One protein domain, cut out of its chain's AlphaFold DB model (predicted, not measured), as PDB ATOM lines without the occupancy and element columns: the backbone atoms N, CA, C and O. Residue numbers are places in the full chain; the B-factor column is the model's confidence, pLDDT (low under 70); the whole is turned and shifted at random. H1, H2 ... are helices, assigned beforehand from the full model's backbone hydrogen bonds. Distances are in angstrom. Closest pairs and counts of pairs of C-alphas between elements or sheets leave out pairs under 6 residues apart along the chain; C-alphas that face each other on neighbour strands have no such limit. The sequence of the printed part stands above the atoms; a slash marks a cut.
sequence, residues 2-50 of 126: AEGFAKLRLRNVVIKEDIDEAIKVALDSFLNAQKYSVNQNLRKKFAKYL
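AT A GLANCE: This is residues 2 to 50 of the 126 residues of the protein "DNA replication licensing factor MCM2" of Enterocytozoon hepatopenaei (UniProt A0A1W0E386). One long helix, H2, makes a spine, with H1 set steeply beside its first turns and H3 folding back from its last residues in a loose helical hairpin. Past H3, the short H4 turns back to H2 at residues 20 to 24, and H2 and H3 stay open between these meeting places. The printed part has 49 residues with four named helices, in the order H1, H2, H3, H4, and no named strand; the class is all helix. The whole is loose, with a radius of gyration of the C-alphas of 12.9 A, and its outline is a rod spanning 40 by 18 by 9 A.

IN THESE COORDINATES: Find C-alpha 16 at (-9.973, 48.976, 38.501); from there H2, residues 16 to 32, runs 24.4 A to C-alpha 32 at (-33.685, 49.146, 32.549). Before it in the chain, H1 takes residues 2 to 8 and measures 9.9 A from first to last C-alpha. After it, H3 takes residues 36 to 45 and measures 14.5 A. Look last at H4, residues 47 to 50, 5.0 A long, which ends at C-alpha 50, at (-24.259, 42.270, 38.324).

HOW THE PARTS SIT: Begin with H2, the hub, which touches the three other helices. With residues 18 to 22 alone it touches H1; their closest C-alphas, of Ala 2 and Asp 18, are 4.9 A apart. These two run opposite ways at a steep tilt of 68 degrees, only just short of about perpendicular. At residues 31 to 32 alone, H2 only just touches H3, with 3 pairs of C-alphas within 8 A; the closest are those of Leu 31 and Asn 39, 5.5 A apart. H2 and H3 form a helical hairpin, at a shallow tilt of 17 degrees, opposite ways. Look next at residues 20 to 24, where alone H2 touches H4; the closest C-alphas, of Lys 24 and Tyr 49, are 5.7 A apart. H3 and H4 are close but not clearly touching, with the C-alphas of Arg 43 and Leu 50 closest at 7.3 A. H1 is apart from H3 and from H4. In H1, H2 and H3 every O i to N i+4 pair is within hydrogen-bond range; H4 is too short for such a pair, and its one O i to N i+3 pair is within range.

THE WHOLE: The two C-alphas farthest apart are those of Leu 10 and Ser 37, at 39.6 A. The printed part runs from residue 2 to residue 50 without a cut. The links H2 to H3 and H3 to H4 are tight, H1 to H2 is short, and no link is long. In the B-factor column you will find a mean pLDDT of 87.1 over the printed part of this model, and no printed residue is under 70.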
ATOM      1  N   ALA A   2     -16.220  56.627  35.923       92.38
ATOM      2  CA  ALA A   2     -15.095  56.070  36.698       92.38
ATOM      3  C   ALA A   2     -14.232  57.143  37.397       92.38
ATOM      4  O   ALA A   2     -14.004  57.072  38.598       92.38
ATOM      5  N   GLU A   3     -13.859  58.215  36.692       95.00
ATOM      6  CA  GLU A   3     -13.183  59.370  37.311       95.00
ATOM      7  C   GLU A   3     -14.015  60.048  38.407       95.00
ATOM      8  O   GLU A   3     -13.464  60.603  39.351       95.00
ATOM      9  N   GLY A   4     -15.346  60.001  38.297       95.25
ATOM     10  CA  GLY A   4     -16.249  60.509  39.326       95.25
ATOM     11  C   GLY A   4     -16.132  59.697  40.614       95.25
ATOM     12  O   GLY A   4     -15.980  60.285  41.678       95.25
ATOM     13  N   PHE A   5     -16.115  58.365  40.517       93.38
ATOM     14  CA  PHE A   5     -15.885  57.478  41.663       93.38
ATOM     15  C   PHE A   5     -14.501  57.678  42.288       93.38
ATOM     16  O   PHE A   5     -14.397  57.794  43.511       93.38
ATOM     17  N   ALA A   6     -13.461  57.823  41.461       95.88
ATOM     18  CA  ALA A   6     -12.117  58.136  41.938       95.88
ATOM     19  C   ALA A   6     -12.098  59.457  42.728       95.88
ATOM     20  O   ALA A   6     -11.644  59.483  43.872       95.88
ATOM     21  N   LYS A   7     -12.687  60.527  42.174       95.94
ATOM     22  CA  LYS A   7     -12.772  61.841  42.834       95.94
ATOM     23  C   LYS A   7     -13.616  61.818  44.109       95.94
ATOM     24  O   LYS A   7     -13.224  62.441  45.090       95.94
ATOM     25  N   LEU A   8     -14.729  61.078  44.136       95.44
ATOM     26  CA  LEU A   8     -15.546  60.885  45.345       95.44
ATOM     27  C   LEU A   8     -14.752  60.219  46.474       95.44
ATOM     28  O   LEU A   8     -14.952  60.533  47.643       95.44
ATOM     29  N   ARG A   9     -13.818  59.334  46.119       95.25
ATOM     30  CA  ARG A   9     -12.871  58.696  47.044       95.25
ATOM     31  C   ARG A   9     -11.580  59.498  47.237       95.25
ATOM     32  O   ARG A   9     -10.608  58.958  47.758       95.25
ATOM     33  N   LEU A  10     -11.562  60.768  46.820       95.88
ATOM     34  CA  LEU A  10     -10.426  61.691  46.923       95.88
ATOM     35  C   LEU A  10      -9.152  61.203  46.208       95.88
ATOM     36  O   LEU A  10      -8.040  61.601  46.556       95.88
ATOM     37  N   ARG A  11      -9.296  60.341  45.197       94.94
ATOM     38  CA  ARG A  11      -8.197  59.868  44.352       94.94
ATOM     39  C   ARG A  11      -8.152  60.638  43.039       94.94
ATOM     40  O   ARG A  11      -9.171  60.862  42.392       94.94
ATOM     41  N   ASN A  12      -6.932  60.958  42.610       93.50
ATOM     42  CA  ASN A  12      -6.667  61.592  41.313       93.50
ATOM     43  C   ASN A  12      -6.447  60.580  40.181       93.50
ATOM     44  O   ASN A  12      -6.404  60.961  39.017       93.50
ATOM     45  N   VAL A  13      -6.297  59.299  40.521       95.88
ATOM     46  CA  VAL A  13      -6.097  58.208  39.566       95.88
ATOM     47  C   VAL A  13      -7.264  57.238  39.637       95.88
ATOM     48  O   VAL A  13      -7.761  56.920  40.719       95.88
ATOM     49  N   VAL A  14      -7.693  56.775  38.467       95.88
ATOM     50  CA  VAL A  14      -8.738  55.763  38.335       95.88
ATOM     51  C   VAL A  14      -8.116  54.392  38.554       95.88
ATOM     52  O   VAL A  14      -7.144  54.038  37.887       95.88
ATOM     53  N   ILE A  15      -8.694  53.620  39.471       95.00
ATOM     54  CA  ILE A  15      -8.321  52.221  39.690       95.00
ATOM     55  C   ILE A  15      -9.404  51.287  39.152       95.00
ATOM     56  O   ILE A  15     -10.498  51.717  38.779       95.00
ATOM     57  N   LYS A  16      -9.093  49.992  39.088       93.06
ATOM     58  CA  LYS A  16      -9.973  48.976  38.501       93.06
ATOM     59  C   LYS A  16     -11.356  48.953  39.157       93.06
ATOM     60  O   LYS A  16     -12.354  48.814  38.463       93.06
ATOM     61  N   GLU A  17     -11.417  49.165  40.464       90.38
ATOM     62  CA  GLU A  17     -12.644  49.200  41.258       90.38
ATOM     63  C   GLU A  17     -13.586  50.324  40.802       90.38
ATOM     64  O   GLU A  17     -14.791  50.113  40.693       90.38
ATOM     65  N   ASP A  18     -13.040  51.498  40.470       93.69
ATOM     66  CA  ASP A  18     -13.821  52.646  39.995       93.69
ATOM     67  C   ASP A  18     -14.367  52.404  38.574       93.69
ATOM     68  O   ASP A  18     -15.444  52.887  38.211       93.69
ATOM     69  N   ILE A  19     -13.629  51.638  37.761       92.81
ATOM     70  CA  ILE A  19     -14.072  51.189  36.433       92.81
ATOM     71  C   ILE A  19     -15.193  50.163  36.582       92.81
ATOM     72  O   ILE A  19     -16.225  50.290  35.925       92.81
ATOM     73  N   ASP A  20     -15.020  49.179  37.463       89.81
ATOM     74  CA  ASP A  20     -16.016  48.139  37.711       89.81
ATOM     75  C   ASP A  20     -17.328  48.751  38.249       89.81
ATOM     76  O   ASP A  20     -18.408  48.381  37.787       89.81
ATOM     77  N   GLU A  21     -17.266  49.747  39.142       87.56
ATOM     78  CA  GLU A  21     -18.445  50.512  39.592       87.56
ATOM     79  C   GLU A  21     -19.088  51.339  38.476       87.56
ATOM     80  O   GLU A  21     -20.315  51.370  38.352       87.56
ATOM     81  N   ALA A  22     -18.291  51.973  37.615       92.50
ATOM     82  CA  ALA A  22     -18.827  52.689  36.462       92.50
ATOM     83  C   ALA A  22     -19.540  51.750  35.475       92.50
ATOM     84  O   ALA A  22     -20.601  52.106  34.960       92.50
ATOM     85  N   ILE A  23     -18.996  50.549  35.247       90.06
ATOM     86  CA  ILE A  23     -19.621  49.515  34.412       90.06
ATOM     87  C   ILE A  23     -20.950  49.068  35.029       90.06
ATOM     88  O   ILE A  23     -21.939  48.974  34.305       90.06
ATOM     89  N   LYS A  24     -21.007  48.853  36.350       86.50
ATOM     90  CA  LYS A  24     -22.246  48.495  37.062       86.50
ATOM     91  C   LYS A  24     -23.362  49.509  36.831       86.50
ATOM     92  O   LYS A  24     -24.444  49.131  36.391       86.50
ATOM     93  N   VAL A  25     -23.083  50.790  37.073       87.44
ATOM     94  CA  VAL A  25     -24.080  51.864  36.919       87.44
ATOM     95  C   VAL A  25     -24.535  52.005  35.465       87.44
ATOM     96  O   VAL A  25     -25.728  52.150  35.197       87.44
ATOM     97  N   ALA A  26     -23.601  51.925  34.514       89.75
ATOM     98  CA  ALA A  26     -23.929  51.995  33.095       89.75
ATOM     99  C   ALA A  26     -24.795  50.807  32.644       89.75
ATOM    100  O   ALA A  26     -25.774  50.998  31.920       89.75
ATOM    101  N   LEU A  27     -24.464  49.592  33.092       87.81
ATOM    102  CA  LEU A  27     -25.242  48.392  32.796       87.81
ATOM    103  C   LEU A  27     -26.642  48.466  33.394       87.81
ATOM    104  O   LEU A  27     -27.589  48.122  32.696       87.81
ATOM    105  N   ASP A  28     -26.793  48.930  34.633       83.38
ATOM    106  CA  ASP A  28     -28.109  49.024  35.268       83.38
ATOM    107  C   ASP A  28     -29.030  50.001  34.515       83.38
ATOM    108  O   ASP A  28     -30.146  49.648  34.127       83.38
ATOM    109  N   SER A  29     -28.521  51.191  34.171       86.12
ATOM    110  CA  SER A  29     -29.255  52.161  33.347       86.12
ATOM    111  C   SER A  29     -29.634  51.589  31.977       86.12
ATOM    112  O   SER A  29     -30.778  51.730  31.539       86.12
ATOM    113  N   PHE A  30     -28.700  50.901  31.314       88.19
ATOM    114  CA  PHE A  30     -28.941  50.323  29.998       88.19
ATOM    115  C   PHE A  30     -29.969  49.190  30.050       88.19
ATOM    116  O   PHE A  30     -30.910  49.178  29.259       88.19
ATOM    117  N   LEU A  31     -29.826  48.259  30.995       83.19
ATOM    118  CA  LEU A  31     -30.718  47.114  31.166       83.19
ATOM    119  C   LEU A  31     -32.159  47.558  31.436       83.19
ATOM    120  O   LEU A  31     -33.081  46.976  30.857       83.19
ATOM    121  N   ASN A  32     -32.358  48.607  32.238       77.56
ATOM    122  CA  ASN A  32     -33.685  49.146  32.549       77.56
ATOM    123  C   ASN A  32     -34.415  49.726  31.323       77.56
ATOM    124  O   ASN A  32     -35.644  49.767  31.309       77.56
ATOM    125  N   ALA A  33     -33.689  50.113  30.271       87.56
ATOM    126  CA  ALA A  33     -34.265  50.603  29.017       87.56
ATOM    127  C   ALA A  33     -34.486  49.503  27.956       87.56
ATOM    128  O   ALA A  33     -35.060  49.772  26.898       87.56
ATOM    129  N   GLN A  34     -34.023  48.269  28.189       87.00
ATOM    130  CA  GLN A  34     -34.100  47.183  27.205       87.00
ATOM    131  C   GLN A  34     -35.361  46.325  27.343       87.00
ATOM    132  O   GLN A  34     -35.883  46.092  28.433       87.00
ATOM    133  N   LYS A  35     -35.806  45.751  26.216       85.81
ATOM    134  CA  LYS A  35     -36.845  44.709  26.209       85.81
ATOM    135  C   LYS A  35     -36.385  43.489  27.013       85.81
ATOM    136  O   LYS A  35     -35.212  43.118  26.970       85.81
ATOM    137  N   TYR A  36     -37.328  42.814  27.674       73.88
ATOM    138  CA  TYR A  36     -37.059  41.700  28.595       73.88
ATOM    139  C   TYR A  36     -36.129  40.613  28.023       73.88
ATOM    140  O   TYR A  36     -35.179  40.201  28.685       73.88
ATOM    141  N   SER A  37     -36.355  40.178  26.779       76.06
ATOM    142  CA  SER A  37     -35.534  39.146  26.126       76.06
ATOM    143  C   SER A  37     -34.077  39.577  25.916       76.06
ATOM    144  O   SER A  37     -33.156  38.781  26.087       76.06
ATOM    145  N   VAL A  38     -33.857  40.850  25.587       84.81
ATOM    146  CA  VAL A  38     -32.522  41.435  25.408       84.81
ATOM    147  C   VAL A  38     -31.844  41.607  26.766       84.81
ATOM    148  O   VAL A  38     -30.687  41.225  26.924       84.81
ATOM    149  N   ASN A  39     -32.588  42.099  27.758       80.50
ATOM    150  CA  ASN A  39     -32.125  42.252  29.135       80.50
ATOM    151  C   ASN A  39     -31.616  40.912  29.702       80.50
ATOM    152  O   ASN A  39     -30.477  40.839  30.157       80.50
ATOM    153  N   GLN A  40     -32.387  39.828  29.563       76.00
ATOM    154  CA  GLN A  40     -31.985  38.483  29.999       76.00
ATOM    155  C   GLN A  40     -30.665  38.011  29.367       76.00
ATOM    156  O   GLN A  40     -29.786  37.493  30.057       76.00
ATOM    157  N   ASN A  41     -30.485  38.226  28.062       79.19
ATOM    158  CA  ASN A  41     -29.245  37.853  27.377       79.19
ATOM    159  C   ASN A  41     -28.043  38.694  27.834       79.19
ATOM    160  O   ASN A  41     -26.940  38.164  27.985       79.19
ATOM    161  N   LEU A  42     -28.242  39.992  28.063       83.19
ATOM    162  CA  LEU A  42     -27.192  40.890  28.546       83.19
ATOM    163  C   LEU A  42     -26.791  40.567  29.988       83.19
ATOM    164  O   LEU A  42     -25.599  40.508  30.274       83.19
ATOM    165  N   ARG A  43     -27.752  40.268  30.871       78.12
ATOM    166  CA  ARG A  43     -27.470  39.857  32.257       78.12
ATOM    167  C   ARG A  43     -26.560  38.637  32.320       78.12
ATOM    168  O   ARG A  43     -25.584  38.660  33.057       78.12
ATOM    169  N   LYS A  44     -26.808  37.625  31.481       76.88
ATOM    170  CA  LYS A  44     -25.934  36.443  31.385       76.88
ATOM    171  C   LYS A  44     -24.510  36.805  30.953       76.88
ATOM    172  O   LYS A  44     -23.553  36.294  31.520       76.88
ATOM    173  N   LYS A  45     -24.359  37.693  29.965       82.50
ATOM    174  CA  LYS A  45     -23.038  38.110  29.458       82.50
ATOM    175  C   LYS A  45     -22.259  38.978  30.448       82.50
ATOM    176  O   LYS A  45     -21.035  38.902  30.479       82.50
ATOM    177  N   PHE A  46     -22.952  39.786  31.247       82.88
ATOM    178  CA  PHE A  46     -22.349  40.737  32.182       82.88
ATOM    179  C   PHE A  46     -22.512  40.340  33.658       82.88
ATOM    180  O   PHE A  46     -22.321  41.180  34.536       82.88
ATOM    181  N   ALA A  47     -22.810  39.067  33.941       75.38
ATOM    182  CA  ALA A  47     -23.080  38.543  35.283       75.38
ATOM    183  C   ALA A  47     -22.002  38.928  36.312       75.38
ATOM    184  O   ALA A  47     -22.321  39.389  37.404       75.38
ATOM    185  N   LYS A  48     -20.722  38.905  35.908       77.88
ATOM    186  CA  LYS A  48     -19.572  39.347  36.724       77.88
ATOM    187  C   LYS A  48     -19.758  40.734  37.359       77.88
ATOM    188  O   LYS A  48     -19.274  40.981  38.459       77.88
ATOM    189  N   TYR A  49     -20.416  41.648  36.654       77.62
ATOM    190  CA  TYR A  49     -20.651  43.005  37.133       77.62
ATOM    191  C   TYR A  49     -21.958  43.108  37.934       77.62
ATOM    192  O   TYR A  49     -22.078  44.001  38.762       77.62
ATOM    193  N   LEU A  50     -22.904  42.182  37.766       73.38
ATOM    194  CA  LEU A  50     -24.259  42.270  38.324       73.38
ATOM    195  C   LEU A  50     -24.494  41.396  39.576       73.38
ATOM    196  O   LEU A  50     -25.388  41.704  40.351       73.38
TER     197      LEU A  50